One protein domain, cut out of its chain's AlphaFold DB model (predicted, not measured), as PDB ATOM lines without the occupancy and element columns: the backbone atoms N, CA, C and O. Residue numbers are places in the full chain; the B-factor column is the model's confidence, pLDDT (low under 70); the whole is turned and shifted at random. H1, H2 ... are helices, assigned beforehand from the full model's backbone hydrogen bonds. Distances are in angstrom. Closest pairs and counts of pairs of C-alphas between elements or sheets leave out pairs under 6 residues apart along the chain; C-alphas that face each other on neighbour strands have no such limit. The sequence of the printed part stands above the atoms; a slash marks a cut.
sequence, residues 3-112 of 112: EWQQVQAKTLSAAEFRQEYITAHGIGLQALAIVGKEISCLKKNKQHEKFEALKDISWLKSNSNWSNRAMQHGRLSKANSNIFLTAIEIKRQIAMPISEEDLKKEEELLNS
ATOM      1  N   GLU A   3      31.211  33.755 -41.532       94.62
ATOM      2  CA  GLU A   3      31.757  34.468 -40.378       94.62
ATOM      3  C   GLU A   3      31.560  35.979 -40.482       94.62
ATOM      4  O   GLU A   3      31.231  36.637 -39.499       94.62
ATOM      5  N   TRP A   4      31.688  36.550 -41.683       94.25
ATOM      6  CA  TRP A   4      31.378  37.966 -41.909       94.25
ATOM      7  C   TRP A   4      29.904  38.275 -41.631       94.25
ATOM      8  O   TRP A   4      29.594  39.311 -41.041       94.25
ATOM      9  N   GLN A   5      29.001  37.364 -42.010       95.56
ATOM     10  CA  GLN A   5      27.574  37.491 -41.707       95.56
ATOM     11  C   GLN A   5      27.317  37.350 -40.202       95.56
ATOM     12  O   GLN A   5      26.536  38.116 -39.650       95.56
ATOM     13  N   GLN A   6      28.015  36.440 -39.518       96.50
ATOM     14  CA  GLN A   6      27.919  36.270 -38.064       96.50
ATOM     15  C   GLN A   6      28.425  37.495 -37.290       96.50
ATOM     16  O   GLN A   6      27.797  37.901 -36.312       96.50
ATOM     17  N   VAL A   7      29.512  38.134 -37.740       97.44
ATOM     18  CA  VAL A   7      29.985  39.405 -37.160       97.44
ATOM     19  C   VAL A   7      28.940  40.501 -37.346       97.44
ATOM     20  O   VAL A   7      28.617  41.212 -36.395       97.44
ATOM     21  N   GLN A   8      28.359  40.615 -38.544       97.06
ATOM     22  CA  GLN A   8      27.285  41.575 -38.814       97.06
ATOM     23  C   GLN A   8      26.043  41.309 -37.949       97.06
ATOM     24  O   GLN A   8      25.446  42.247 -37.420       97.06
ATOM     25  N   ALA A   9      25.687  40.037 -37.765       97.81
ATOM     26  CA  ALA A   9      24.569  39.587 -36.940       97.81
ATOM     27  C   ALA A   9      24.863  39.617 -35.428       97.81
ATOM     28  O   ALA A   9      23.977  39.307 -34.635       97.81
ATOM     29  N   LYS A  10      26.083  39.999 -35.014       96.50
ATOM     30  CA  LYS A  10      26.560  40.003 -33.618       96.50
ATOM     31  C   LYS A  10      26.543  38.625 -32.939       96.50
ATOM     32  O   LYS A  10      26.533  38.550 -31.714       96.50
ATOM     33  N   THR A  11      26.568  37.545 -33.716       97.75
ATOM     34  CA  THR A  11      26.678  36.165 -33.208       97.75
ATOM     35  C   THR A  11      28.126  35.686 -33.115       97.75
ATOM     36  O   THR A  11      28.385  34.645 -32.524       97.75
ATOM     37  N   LEU A  12      29.065  36.436 -33.696       97.56
ATOM     38  CA  LEU A  12      30.509  36.279 -33.535       97.56
ATOM     39  C   LEU A  12      31.092  37.650 -33.190       97.56
ATOM     40  O   LEU A  12      30.823  38.628 -33.895       97.56
ATOM     41  N   SER A  13      31.875  37.762 -32.116       98.25
ATOM     42  CA  SER A  13      32.460  39.058 -31.767       98.25
ATOM     43  C   SER A  13      33.567  39.449 -32.752       98.25
ATOM     44  O   SER A  13      34.279  38.609 -33.303       98.25
ATOM     45  N   ALA A  14      33.775  40.754 -32.952       97.25
ATOM     46  CA  ALA A  14      34.879  41.238 -33.786       97.25
ATOM     47  C   ALA A  14      36.262  40.833 -33.229       97.25
ATOM     48  O   ALA A  14      37.216  40.681 -33.996       97.25
ATOM     49  N   ALA A  15      36.366  40.661 -31.905       98.00
ATOM     50  CA  ALA A  15      37.579  40.202 -31.238       98.00
ATOM     51  C   ALA A  15      37.880  38.737 -31.588       98.00
ATOM     52  O   ALA A  15      38.962  38.457 -32.104       98.00
ATOM     53  N   GLU A  16      36.905  37.841 -31.411       97.81
ATOM     54  CA  GLU A  16      37.023  36.426 -31.788       97.81
ATOM     55  C   GLU A  16      37.260  36.273 -33.291       97.81
ATOM     56  O   GLU A  16      38.155  35.541 -33.704       97.81
ATOM     57  N   PHE A  17      36.544  37.030 -34.129       97.75
ATOM     58  CA  PHE A  17      36.739  36.977 -35.575       97.75
ATOM     59  C   PHE A  17      38.189  37.306 -35.974       97.75
ATOM     60  O   PHE A  17      38.825  36.582 -36.743       97.75
ATOM     61  N   ARG A  18      38.760  38.370 -35.395       96.88
ATOM     62  CA  ARG A  18      40.164  38.744 -35.618       96.88
ATOM     63  C   ARG A  18      41.135  37.706 -35.052       96.88
ATOM     64  O   ARG A  18      42.206  37.491 -35.638       96.88
ATOM     65  N   GLN A  19      40.802  37.095 -33.924       96.62
ATOM     66  CA  GLN A  19      41.641  36.093 -33.282       96.62
ATOM     67  C   GLN A  19      41.713  34.806 -34.106       96.62
ATOM     68  O   GLN A  19      42.818  34.314 -34.327       96.62
ATOM     69  N   GLU A  20      40.591  34.346 -34.652       97.06
ATOM     70  CA  GLU A  20      40.466  32.984 -35.175       97.06
ATOM     71  C   GLU A  20      40.548  32.873 -36.700       97.06
ATOM     72  O   GLU A  20      40.949  31.825 -37.193       97.06
ATOM     73  N   TYR A  21      40.245  33.919 -37.476       97.81
ATOM     74  CA  TYR A  21      40.069  33.777 -38.932       97.81
ATOM     75  C   TYR A  21      41.089  34.573 -39.742       97.81
ATOM     76  O   TYR A  21      41.414  35.711 -39.397       97.81
ATOM     77  N   ILE A  22      41.582  34.009 -40.853       97.38
ATOM     78  CA  ILE A  22      42.531  34.706 -41.745       97.38
ATOM     79  C   ILE A  22      41.855  35.828 -42.547       97.38
ATOM     80  O   ILE A  22      42.494  36.824 -42.885       97.38
ATOM     81  N   THR A  23      40.550  35.711 -42.802       96.69
ATOM     82  CA  THR A  23      39.738  36.673 -43.572       96.69
ATOM     83  C   THR A  23      39.409  37.948 -42.803       96.69
ATOM     84  O   THR A  23      38.889  38.900 -43.380       96.69
ATOM     85  N   ALA A  24      39.747  37.999 -41.513       96.81
ATOM     86  CA  ALA A  24      39.734  39.223 -40.720       96.81
ATOM     87  C   ALA A  24      40.954  40.128 -40.993       96.81
ATOM     88  O   ALA A  24      41.015  41.247 -40.480       96.81
ATOM     89  N   HIS A  25      41.942  39.647 -41.760       96.81
ATOM     90  CA  HIS A  25      43.240  40.299 -41.953       96.81
ATOM     91  C   HIS A  25      43.534  40.583 -43.423       96.81
ATOM     92  O   HIS A  25      42.990  39.954 -44.330       96.81
ATOM     93  N   GLY A  26      44.473  41.508 -43.650       96.69
ATOM     94  CA  GLY A  26      44.875  41.943 -44.989       96.69
ATOM     95  C   GLY A  26      45.305  40.801 -45.911       96.69
ATOM     96  O   GLY A  26      44.910  40.802 -47.069       96.69
ATOM     97  N   ILE A  27      46.022  39.793 -45.399       97.31
ATOM     98  CA  ILE A  27      46.457  38.643 -46.208       97.31
ATOM     99  C   ILE A  27      45.279  37.860 -46.803       97.31
ATOM    100  O   ILE A  27      45.304  37.553 -47.991       97.31
ATOM    101  N   GLY A  28      44.224  37.597 -46.022       96.88
ATOM    102  CA  GLY A  28      43.031  36.912 -46.520       96.88
ATOM    103  C   GLY A  28      42.303  37.746 -47.577       96.88
ATOM    104  O   GLY A  28      41.947  37.232 -48.633       96.88
ATOM    105  N   LEU A  29      42.151  39.052 -47.335       97.06
ATOM    106  CA  LEU A  29      41.504  39.972 -48.277       97.06
ATOM    107  C   LEU A  29      42.285  40.120 -49.591       97.06
ATOM    108  O   LEU A  29      41.691  40.122 -50.666       97.06
ATOM    109  N   GLN A  30      43.612  40.228 -49.522       98.31
ATOM    110  CA  GLN A  30      44.472  40.359 -50.699       98.31
ATOM    111  C   GLN A  30      44.518  39.064 -51.511       98.31
ATOM    112  O   GLN A  30      44.416  39.117 -52.735       98.31
ATOM    113  N   ALA A  31      44.598  37.905 -50.851       98.44
ATOM    114  CA  ALA A  31      44.520  36.615 -51.526       98.44
ATOM    115  C   ALA A  31      43.163  36.437 -52.237       98.44
ATOM    116  O   ALA A  31      43.125  36.065 -53.410       98.44
ATOM    117  N   LEU A  32      42.058  36.808 -51.577       98.12
ATOM    118  CA  LEU A  32      40.728  36.840 -52.192       98.12
ATOM    119  C   LEU A  32      40.649  37.811 -53.377       98.12
ATOM    120  O   LEU A  32      40.006  37.488 -54.368       98.12
ATOM    121  N   ALA A  33      41.300  38.975 -53.315       98.25
ATOM    122  CA  ALA A  33      41.321  39.928 -54.425       98.25
ATOM    123  C   ALA A  33      42.064  39.377 -55.656       98.25
ATOM    124  O   ALA A  33      41.593  39.550 -56.781       98.25
ATOM    125  N   ILE A  34      43.184  38.674 -55.450       98.38
ATOM    126  CA  ILE A  34      43.937  38.003 -56.522       98.38
ATOM    127  C   ILE A  34      43.055  36.954 -57.207       98.38
ATOM    128  O   ILE A  34      42.858  37.011 -58.420       98.38
ATOM    129  N   VAL A  35      42.461  36.045 -56.428       98.56
ATOM    130  CA  VAL A  35      41.585  34.996 -56.972       98.56
ATOM    131  C   VAL A  35      40.322  35.597 -57.596       98.56
ATOM    132  O   VAL A  35      39.906  35.193 -58.679       98.56
ATOM    133  N   GLY A  36      39.734  36.611 -56.964       98.25
ATOM    134  CA  GLY A  36      38.540  37.307 -57.438       98.25
ATOM    135  C   GLY A  36      38.738  37.998 -58.787       98.25
ATOM    136  O   GLY A  36      37.827  37.972 -59.618       98.25
ATOM    137  N   LYS A  37      39.928  38.554 -59.051       98.38
ATOM    138  CA  LYS A  37      40.290  39.087 -60.374       98.38
ATOM    139  C   LYS A  37      40.210  38.002 -61.449       98.38
ATOM    140  O   LYS A  37      39.627  38.243 -62.500       98.38
ATOM    141  N   GLU A  38      40.743  36.812 -61.181       98.06
ATOM    142  CA  GLU A  38      40.710  35.691 -62.131       98.06
ATOM    143  C   GLU A  38      39.303  35.128 -62.319       98.06
ATOM    144  O   GLU A  38      38.878  34.909 -63.453       98.06
ATOM    145  N   ILE A  39      38.541  34.970 -61.230       98.31
ATOM    146  CA  ILE A  39      37.127  34.589 -61.306       98.31
ATOM    147  C   ILE A  39      36.374  35.582 -62.198       98.31
ATOM    148  O   ILE A  39      35.621  35.159 -63.069       98.31
ATOM    149  N   SER A  40      36.618  36.889 -62.056       97.50
ATOM    150  CA  SER A  40      35.934  37.938 -62.833       97.50
ATOM    151  C   SER A  40      36.158  37.845 -64.348       97.50
ATOM    152  O   SER A  40      35.362  38.387 -65.114       97.50
ATOM    153  N   CYS A  41      37.189  37.130 -64.803       97.06
ATOM    154  CA  CYS A  41      37.434  36.869 -66.223       97.06
ATOM    155  C   CYS A  41      36.625  35.679 -66.781       97.06
ATOM    156  O   CYS A  41      36.593  35.475 -67.994       97.06
ATOM    157  N   LEU A  42      35.964  34.886 -65.930       96.88
ATOM    158  CA  LEU A  42      35.156  33.735 -66.342       96.88
ATOM    159  C   LEU A  42      33.775  34.152 -66.874       96.88
ATOM    160  O   LEU A  42      33.295  35.259 -66.643       96.88
ATOM    161  N   LYS A  43      33.072  33.222 -67.537       96.81
ATOM    162  CA  LYS A  43      31.646  33.389 -67.876       96.81
ATOM    163  C   LYS A  43      30.797  33.478 -66.597       96.81
ATOM    164  O   LYS A  43      31.094  32.793 -65.624       96.81
ATOM    165  N   LYS A  44      29.700  34.250 -66.615       96.06
ATOM    166  CA  LYS A  44      28.851  34.527 -65.430       96.06
ATOM    167  C   LYS A  44      28.421  33.285 -64.636       96.06
ATOM    168  O   LYS A  44      28.427  33.311 -63.412       96.06
ATOM    169  N   ASN A  45      28.066  32.192 -65.311       95.94
ATOM    170  CA  ASN A  45      27.694  30.941 -64.644       95.94
ATOM    171  C   ASN A  45      28.869  30.336 -63.856       95.94
ATOM    172  O   ASN A  45      28.698  29.918 -62.716       95.94
ATOM    173  N   LYS A  46      30.072  30.349 -64.439       97.00
ATOM    174  CA  LYS A  46      31.301  29.894 -63.782       97.00
ATOM    175  C   LYS A  46      31.764  30.853 -62.691       97.00
ATOM    176  O   LYS A  46      32.241  30.389 -61.667       97.00
ATOM    177  N   GLN A  47      31.566  32.161 -62.856       97.62
ATOM    178  CA  GLN A  47      31.805  33.130 -61.782       97.62
ATOM    179  C   GLN A  47      30.997  32.782 -60.536       97.62
ATOM    180  O   GLN A  47      31.558  32.660 -59.452       97.62
ATOM    181  N   HIS A  48      29.687  32.592 -60.714       96.88
ATOM    182  CA  HIS A  48      28.791  32.243 -59.621       96.88
ATOM    183  C   HIS A  48      29.227  30.940 -58.940       96.88
ATOM    184  O   HIS A  48      29.427  30.941 -57.732       96.88
ATOM    185  N   GLU A  49      29.494  29.884 -59.715       97.75
ATOM    186  CA  GLU A  49      30.015  28.606 -59.203       97.75
ATOM    187  C   GLU A  49      31.268  28.793 -58.326       97.75
ATOM    188  O   GLU A  49      31.341  28.254 -57.223       97.75
ATOM    189  N   LYS A  50      32.244  29.596 -58.774       97.88
ATOM    190  CA  LYS A  50      33.495  29.816 -58.028       97.88
ATOM    191  C   LYS A  50      33.319  30.681 -56.785       97.88
ATOM    192  O   LYS A  50      33.958  30.405 -55.774       97.88
ATOM    193  N   PHE A  51      32.462  31.700 -56.826       96.06
ATOM    194  CA  PHE A  51      32.162  32.501 -55.637       96.06
ATOM    195  C   PHE A  51      31.377  31.714 -54.585       96.06
ATOM    196  O   PHE A  51      31.602  31.916 -53.393       96.06
ATOM    197  N   GLU A  52      30.488  30.814 -55.007       95.69
ATOM    198  CA  GLU A  52      29.776  29.921 -54.093       95.69
ATOM    199  C   GLU A  52      30.744  28.958 -53.395       95.69
ATOM    200  O   GLU A  52      30.712  28.871 -52.170       95.69
ATOM    201  N   ALA A  53      31.695  28.366 -54.126       96.94
ATOM    202  CA  ALA A  53      32.703  27.463 -53.558       96.94
ATOM    203  C   ALA A  53      33.610  28.112 -52.485       96.94
ATOM    204  O   ALA A  53      34.143  27.421 -51.621       96.94
ATOM    205  N   LEU A  54      33.774  29.445 -52.474       96.56
ATOM    206  CA  LEU A  54      34.520  30.141 -51.408       96.56
ATOM    207  C   LEU A  54      33.859  30.007 -50.025       96.56
ATOM    208  O   LEU A  54      34.511  30.259 -49.009       96.56
ATOM    209  N   LYS A  55      32.561  29.675 -49.971       94.00
ATOM    210  CA  LYS A  55      31.826  29.475 -48.715       94.00
ATOM    211  C   LYS A  55      32.227  28.182 -48.006       94.00
ATOM    212  O   LYS A  55      32.084  28.129 -46.791       94.00
ATOM    213  N   ASP A  56      32.752  27.206 -48.745       94.38
ATOM    214  CA  ASP A  56      33.107  25.880 -48.225       94.38
ATOM    215  C   ASP A  56      34.536  25.830 -47.658       94.38
ATOM    216  O   ASP A  56      34.924  24.873 -46.985       94.38
ATOM    217  N   ILE A  57      35.333  26.874 -47.903       97.31
ATOM    218  CA  ILE A  57      36.682  27.006 -47.356       97.31
ATOM    219  C   ILE A  57      36.605  27.243 -45.845       97.31
ATOM    220  O   ILE A  57      35.968  28.186 -45.377       97.31
ATOM    221  N   SER A  58      37.348  26.447 -45.073       97.25
ATOM    222  CA  SER A  58      37.564  26.725 -43.650       97.25
ATOM    223  C   SER A  58      38.599  27.840 -43.472       97.25
ATOM    224  O   SER A  58      39.806  27.638 -43.640       97.25
ATOM    225  N   TRP A  59      38.130  29.032 -43.104       97.50
ATOM    226  CA  TRP A  59      38.954  30.238 -42.934       97.50
ATOM    227  C   TRP A  59      39.622  30.364 -41.556       97.50
ATOM    228  O   TRP A  59      40.279  31.375 -41.281       97.50
ATOM    229  N   LEU A  60      39.460  29.358 -40.692       97.19
ATOM    230  CA  LEU A  60      40.106  29.280 -39.381       97.19
ATOM    231  C   LEU A  60      41.626  29.256 -39.535       97.19
ATOM    232  O   LEU A  60      42.152  28.472 -40.316       97.19
ATOM    233  N   LYS A  61      42.356  30.039 -38.740       97.06
ATOM    234  CA  LYS A  61      43.831  30.032 -38.690       97.06
ATOM    235  C   LYS A  61      44.408  28.667 -38.318       97.06
ATOM    236  O   LYS A  61      45.549  28.388 -38.665       97.06
ATOM    237  N   SER A  62      43.635  27.848 -37.605       96.56
ATOM    238  CA  SER A  62      43.993  26.481 -37.223       96.56
ATOM    239  C   SER A  62      43.871  25.468 -38.366       96.56
ATOM    240  O   SER A  62      44.363  24.352 -38.224       96.56
ATOM    241  N   ASN A  63      43.250  25.829 -39.495       97.56
ATOM    242  CA  ASN A  63      43.216  24.967 -40.671       97.56
ATOM    243  C   ASN A  63      44.644  24.778 -41.215       97.56
ATOM    244  O   ASN A  63      45.319  25.746 -41.580       97.56
ATOM    245  N   SER A  64      45.083  23.520 -41.295       97.25
ATOM    246  CA  SER A  64      46.421  23.125 -41.748       97.25
ATOM    247  C   SER A  64      46.738  23.568 -43.174       97.25
ATOM    248  O   SER A  64      47.908  23.742 -43.503       97.25
ATOM    249  N   ASN A  65      45.727  23.817 -44.009       97.69
ATOM    250  CA  ASN A  65      45.939  24.334 -45.363       97.69
ATOM    251  C   ASN A  65      46.617  25.709 -45.354       97.69
ATOM    252  O   ASN A  65      47.250  26.087 -46.333       97.69
ATOM    253  N   TRP A  66      46.518  26.465 -44.257       98.00
ATOM    254  CA  TRP A  66      47.158  27.773 -44.129       98.00
ATOM    255  C   TRP A  66      48.588  27.711 -43.595       98.00
ATOM    256  O   TRP A  66      49.284  28.730 -43.642       98.00
ATOM    257  N   SER A  67      49.037  26.558 -43.099       96.44
ATOM    258  CA  SER A  67      50.404  26.354 -42.620       96.44
ATOM    259  C   SER A  67      51.414  26.562 -43.747       96.44
ATOM    260  O   SER A  67      51.210  26.107 -44.866       96.44
ATOM    261  N   ASN A  68      52.492  27.293 -43.458       95.81
ATOM    262  CA  ASN A  68      53.503  27.750 -44.422       95.81
ATOM    263  C   ASN A  68      52.945  28.603 -45.576       95.81
ATOM    264  O   ASN A  68      53.661  28.936 -46.513       95.81
ATOM    265  N   ARG A  69      51.678  29.028 -45.480       98.00
ATOM    266  CA  ARG A  69      51.014  29.941 -46.412       98.00
ATOM    267  C   ARG A  69      50.605  31.202 -45.672       98.00
ATOM    268  O   ARG A  69      51.461  32.025 -45.380       98.00
ATOM    269  N   ALA A  70      49.337  31.357 -45.290       98.06
ATOM    270  CA  ALA A  70      48.914  32.507 -44.494       98.06
ATOM    271  C   ALA A  70      49.540  32.506 -43.087       98.06
ATOM    272  O   ALA A  70      49.799  33.573 -42.526       98.06
ATOM    273  N   MET A  71      49.800  31.315 -42.538       97.44
ATOM    274  CA  MET A  71      50.363  31.085 -41.211       97.44
ATOM    275  C   MET A  71      51.806  30.580 -41.314       97.44
ATOM    276  O   MET A  71      52.048  29.458 -41.749       97.44
ATOM    277  N   GLN A  72      52.767  31.375 -40.849       94.31
ATOM    278  CA  GLN A  72      54.187  31.032 -40.789       94.31
ATOM    279  C   GLN A  72      54.649  31.024 -39.327       94.31
ATOM    280  O   GLN A  72      54.456  32.004 -38.607       94.31
ATOM    281  N   HIS A  73      55.199  29.898 -38.861       90.25
ATOM    282  CA  HIS A  73      55.582  29.680 -37.454       90.25
ATOM    283  C   HIS A  73      54.489  30.095 -36.443       90.25
ATOM    284  O   HIS A  73      54.753  30.760 -35.443       90.25
ATOM    285  N   GLY A  74      53.228  29.757 -36.738       89.88
ATOM    286  CA  GLY A  74      52.078  30.072 -35.879       89.88
ATOM    287  C   GLY A  74      51.618  31.535 -35.914       89.88
ATOM    288  O   GLY A  74      50.731  31.915 -35.152       89.88
ATOM    289  N   ARG A  75      52.178  32.371 -36.795       93.94
ATOM    290  CA  ARG A  75      51.818  33.789 -36.935       93.94
ATOM    291  C   ARG A  75      51.350  34.090 -38.351       93.94
ATOM    292  O   ARG A  75      51.828  33.502 -39.311       93.94
ATOM    293  N   LEU A  76      50.449  35.059 -38.488       95.12
ATOM    294  CA  LEU A  76      50.097  35.591 -39.800       95.12
ATOM    295  C   LEU A  76      51.309  36.285 -40.426       95.12
ATOM    296  O   LEU A  76      51.879  37.195 -39.815       95.12
ATOM    297  N   SER A  77      51.655  35.903 -41.651       94.81
ATOM    298  CA  SER A  77      52.644  36.625 -42.452       94.81
ATOM    299  C   SER A  77      51.959  37.664 -43.339       94.81
ATOM    300  O   SER A  77      50.829  37.481 -43.787       94.81
ATOM    301  N   LYS A  78      52.639  38.784 -43.583       91.12
ATOM    302  CA  LYS A  78      52.205  39.828 -44.529       91.12
ATOM    303  C   LYS A  78      53.096  39.887 -45.770       91.12
ATOM    304  O   LYS A  78      52.957  40.808 -46.567       91.12
ATOM    305  N   ALA A  79      54.045  38.961 -45.905       96.31
ATOM    306  CA  ALA A  79      54.939  38.951 -47.050       96.31
ATOM    307  C   ALA A  79      54.174  38.601 -48.334       96.31
ATOM    308  O   ALA A  79      53.217  37.823 -48.323       96.31
ATOM    309  N   ASN A  80      54.626  39.162 -49.457       97.25
ATOM    310  CA  ASN A  80      54.016  38.918 -50.765       97.25
ATOM    311  C   ASN A  80      54.052  37.432 -51.159       97.25
ATOM    312  O   ASN A  80      53.117  36.959 -51.801       97.25
ATOM    313  N   SER A  81      55.082  36.688 -50.737       97.69
ATOM    314  CA  SER A  81      55.170  35.231 -50.910       97.69
ATOM    315  C   SER A  81      54.008  34.513 -50.225       97.69
ATOM    316  O   SER A  81      53.313  33.726 -50.857       97.69
ATOM    317  N   ASN A  82      53.721  34.840 -48.965       98.12
ATOM    318  CA  ASN A  82      52.622  34.240 -48.210       98.12
ATOM    319  C   ASN A  82      51.246  34.615 -48.778       98.12
ATOM    320  O   ASN A  82      50.356  33.767 -48.827       98.12
ATOM    321  N   ILE A  83      51.065  35.855 -49.247       98.50
ATOM    322  CA  ILE A  83      49.833  36.275 -49.938       98.50
ATOM    323  C   ILE A  83      49.636  35.448 -51.216       98.50
ATOM    324  O   ILE A  83      48.545  34.923 -51.437       98.50
ATOM    325  N   PHE A  84      50.691  35.287 -52.022       98.62
ATOM    326  CA  PHE A  84      50.671  34.453 -53.225       98.62
ATOM    327  C   PHE A  84      50.325  32.997 -52.892       98.62
ATOM    328  O   PHE A  84      49.348  32.473 -53.415       98.62
ATOM    329  N   LEU A  85      51.049  32.373 -51.959       98.69
ATOM    330  CA  LEU A  85      50.812  30.990 -51.537       98.69
ATOM    331  C   LEU A  85      49.385  30.777 -51.018       98.69
ATOM    332  O   LEU A  85      48.783  29.737 -51.281       98.69
ATOM    333  N   THR A  86      48.830  31.761 -50.307       98.69
ATOM    334  CA  THR A  86      47.437  31.732 -49.837       98.69
ATOM    335  C   THR A  86      46.459  31.810 -51.009       98.69
ATOM    336  O   THR A  86      45.479  31.072 -51.030       98.69
ATOM    337  N   ALA A  87      46.722  32.656 -52.009       98.81
ATOM    338  CA  ALA A  87      45.894  32.739 -53.209       98.81
ATOM    339  C   ALA A  87      45.905  31.423 -54.004       98.81
ATOM    340  O   ALA A  87      44.840  30.969 -54.421       98.81
ATOM    341  N   ILE A  88      47.068  30.782 -54.164       98.81
ATOM    342  CA  ILE A  88      47.181  29.478 -54.840       98.81
ATOM    343  C   ILE A  88      46.378  28.397 -54.110       98.81
ATOM    344  O   ILE A  88      45.641  27.638 -54.738       98.81
ATOM    345  N   GLU A  89      46.443  28.372 -52.781       98.75
ATOM    346  CA  GLU A  89      45.651  27.442 -51.976       98.75
ATOM    347  C   GLU A  89      44.141  27.688 -52.109       98.75
ATOM    348  O   GLU A  89      43.372  26.742 -52.270       98.75
ATOM    349  N   ILE A  90      43.701  28.951 -52.139       98.75
ATOM    350  CA  ILE A  90      42.295  29.285 -52.411       98.75
ATOM    351  C   ILE A  90      41.891  28.782 -53.803       98.75
ATOM    352  O   ILE A  90      40.858  28.122 -53.911       98.75
ATOM    353  N   LYS A  91      42.693  29.042 -54.853       98.69
ATOM    354  CA  LYS A  91      42.428  28.537 -56.217       98.69
ATOM    355  C   LYS A  91      42.232  27.021 -56.203       98.69
ATOM    356  O   LYS A  91      41.276  26.525 -56.800       98.69
ATOM    357  N   ARG A  92      43.103  26.302 -55.492       98.44
ATOM    358  CA  ARG A  92      43.058  24.844 -55.356       98.44
ATOM    359  C   ARG A  92      41.752  24.372 -54.719       98.44
ATOM    360  O   ARG A  92      41.089  23.510 -55.290       98.44
ATOM    361  N   GLN A  93      41.348  24.974 -53.601       98.56
ATOM    362  CA  GLN A  93      40.133  24.585 -52.876       98.56
ATOM    363  C   GLN A  93      38.842  24.853 -53.662       98.56
ATOM    364  O   GLN A  93      37.897  24.081 -53.553       98.56
ATOM    365  N   ILE A  94      38.808  25.883 -54.516       98.06
ATOM    366  CA  ILE A  94      37.645  26.163 -55.381       98.06
ATOM    367  C   ILE A  94      37.749  25.536 -56.781       98.06
ATOM    368  O   ILE A  94      36.989  25.896 -57.690       98.06
ATOM    369  N   ALA A  95      38.696  24.615 -56.990       97.88
ATOM    370  CA  ALA A  95      38.948  23.948 -58.268       97.88
ATOM    371  C   ALA A  95      39.118  24.933 -59.445       97.88
ATOM    372  O   ALA A  95      38.509  24.774 -60.513       97.88
ATOM    373  N   MET A  96      39.881  26.004 -59.230       97.81
ATOM    374  CA  MET A  96      40.374  26.881 -60.294       97.81
ATOM    375  C   MET A  96      41.638  26.281 -60.922       97.81
ATOM    376  O   MET A  96      42.443  25.680 -60.207       97.81
ATOM    377  N   PRO A  97      41.844  26.448 -62.241       96.31
ATOM    378  CA  PRO A  97      43.102  26.069 -62.866       96.31
ATOM    379  C   PRO A  97      44.248  26.909 -62.289       96.31
ATOM    380  O   PRO A  97      44.094  28.107 -62.050       96.31
ATOM    381  N   ILE A  98      45.397  26.273 -62.080       98.31
ATOM    382  CA  ILE A  98      46.636  26.914 -61.634       98.31
ATOM    383  C   ILE A  98      47.662  26.672 -62.739       98.31
ATOM    384  O   ILE A  98      47.783  25.543 -63.216       98.31
ATOM    385  N   SER A  99      48.336  27.728 -63.197       97.94
ATOM    386  CA  SER A  99      49.316  27.615 -64.280       97.94
ATOM    387  C   SER A  99      50.558  26.851 -63.820       97.94
ATOM    388  O   SER A  99      50.892  26.840 -62.637       97.94
ATOM    389  N   GLU A 100      51.279  26.245 -64.763       98.25
ATOM    390  CA  GLU A 100      52.559  25.585 -64.468       98.25
ATOM    391  C   GLU A 100      53.584  26.559 -63.867       98.25
ATOM    392  O   GLU A 100      54.331  26.192 -62.966       98.25
ATOM    393  N   GLU A 101      53.573  27.822 -64.308       98.25
ATOM    394  CA  GLU A 101      54.403  28.890 -63.741       98.25
ATOM    395  C   GLU A 101      54.059  29.162 -62.267       98.25
ATOM    396  O   GLU A 101      54.958  29.225 -61.428       98.25
ATOM    397  N   ASP A 102      52.766  29.270 -61.937       98.25
ATOM    398  CA  ASP A 102      52.309  29.473 -60.560       98.25
ATOM    399  C   ASP A 102      52.655  28.265 -59.676       98.25
ATOM    400  O   ASP A 102      53.079  28.453 -58.537       98.25
ATOM    401  N   LEU A 103      52.509  27.036 -60.191       98.56
ATOM    402  CA  LEU A 103      52.867  25.810 -59.466       98.56
ATOM    403  C   LEU A 103      54.372  25.732 -59.192       98.56
ATOM    404  O   LEU A 103      54.774  25.431 -58.071       98.56
ATOM    405  N   LYS A 104      55.206  26.055 -60.184       98.44
ATOM    406  CA  LYS A 104      56.663  26.078 -60.013       98.44
ATOM    407  C   LYS A 104      57.089  27.125 -58.982       98.44
ATOM    408  O   LYS A 104      57.895  26.846 -58.101       98.44
ATOM    409  N   LYS A 105      56.503  28.322 -59.051       98.50
ATOM    410  CA  LYS A 105      56.750  29.387 -58.075       98.50
ATOM    411  C   LYS A 105      56.261  29.017 -56.672       98.50
ATOM    412  O   LYS A 105      56.901  29.378 -55.690       98.50
ATOM    413  N   GLU A 106      55.124  28.331 -56.562       98.38
ATOM    414  CA  GLU A 106      54.623  27.790 -55.293       98.38
ATOM    415  C   GLU A 106      55.631  26.807 -54.686       98.38
ATOM    416  O   GLU A 106      55.965  26.945 -53.511       98.38
ATOM    417  N   GLU A 107      56.152  25.871 -55.480       98.12
ATOM    418  CA  GLU A 107      57.153  24.893 -55.043       98.12
ATOM    419  C   GLU A 107      58.450  25.564 -54.561       98.12
ATOM    420  O   GLU A 107      58.935  25.258 -53.472       98.12
ATOM    421  N   GLU A 108      58.983  26.528 -55.318       97.88
ATOM    422  CA  GLU A 108      60.180  27.291 -54.931       97.88
ATOM    423  C   GLU A 108      59.995  28.019 -53.587       97.88
ATOM    424  O   GLU A 108      60.885  27.993 -52.735       97.88
ATOM    425  N   LEU A 109      58.825  28.634 -53.374       97.50
ATOM    426  CA  LEU A 109      58.502  29.383 -52.154       97.50
ATOM    427  C   LEU A 109      58.200  28.499 -50.936       97.50
ATOM    428  O   LEU A 109      58.341  28.967 -49.811       97.50
ATOM    429  N   LEU A 110      57.741  27.262 -51.137       95.50
ATOM    430  CA  LEU A 110      57.489  26.311 -50.044       95.50
ATOM    431  C   LEU A 110      58.760  25.580 -49.593       95.50
ATOM    432  O   LEU A 110      58.807  25.098 -48.464       95.50
ATOM    433  N   ASN A 111      59.766  25.506 -50.465       91.94
ATOM    434  CA  ASN A 111      61.056  24.866 -50.200       91.94
ATOM    435  C   ASN A 111      62.139  25.840 -49.693       91.94
ATOM    436  O   ASN A 111      63.273  25.410 -49.472       91.94
ATOM    437  N   SER A 112      61.819  27.133 -49.548       78.19
ATOM    438  CA  SER A 112      62.726  28.175 -49.029       78.19
ATOM    439  C   SER A 112      62.622  28.348 -47.515       78.19
ATOM    440  O   SER A 112      63.675  28.654 -46.912       78.19
TER     441      SER A 112
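Overview. This is residues 3 to 112 of the 112 residues of an uncharacterized protein of Paraglaciecola psychrophila 170 (UniProt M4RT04). Two long helices, H3 and H5, cross as an X; H4 folds back from the end of H3, H6 packs on H5, and short H1 and H2 lie at one end. The printed part has 110 residues, six named helices and no named strand, all helix in class. It is compact, with a radius of gyration of the C-alphas of 14.3 A, and spans 42 by 38 by 18 A.

Arrangement. H1, residues 3 to 8, and H2, residues 14 to 20, form a hairpin and only just touch, with 3 pairs of C-alphas within 8 A, the closest Val 7 and Ala 14 at 6.2 A. H3, residues 26 to 40, touches H4, residues 44 to 53, with residues 39 to 40 alone, a hairpin at 29 degrees; the closest C-alphas, Ile 39 and Gln 47, are 5.5 A apart. H3 touches H5, residues 80 to 93, at a steep tilt of 52 degrees; the closest C-alphas, Ala 31 and Ala 87, are 4.4 A apart. H5 touches H6, residues 100 to 110; the closest C-alphas, Leu 85 and Glu 106, are 6.2 A apart. In the six helices every O i to N i+4 pair is within hydrogen-bond range.

Along the chain. H1 begins at C-alpha 3 (31.757, 34.468, -40.378); H6 ends at C-alpha 110 (57.489, 26.311, -50.044). H3 measures 20.4 A.

Size, cuts and confidence. The printed part has no cut; residues 54 to 79 form a long link. No printed residue is under 70 in pLDDT.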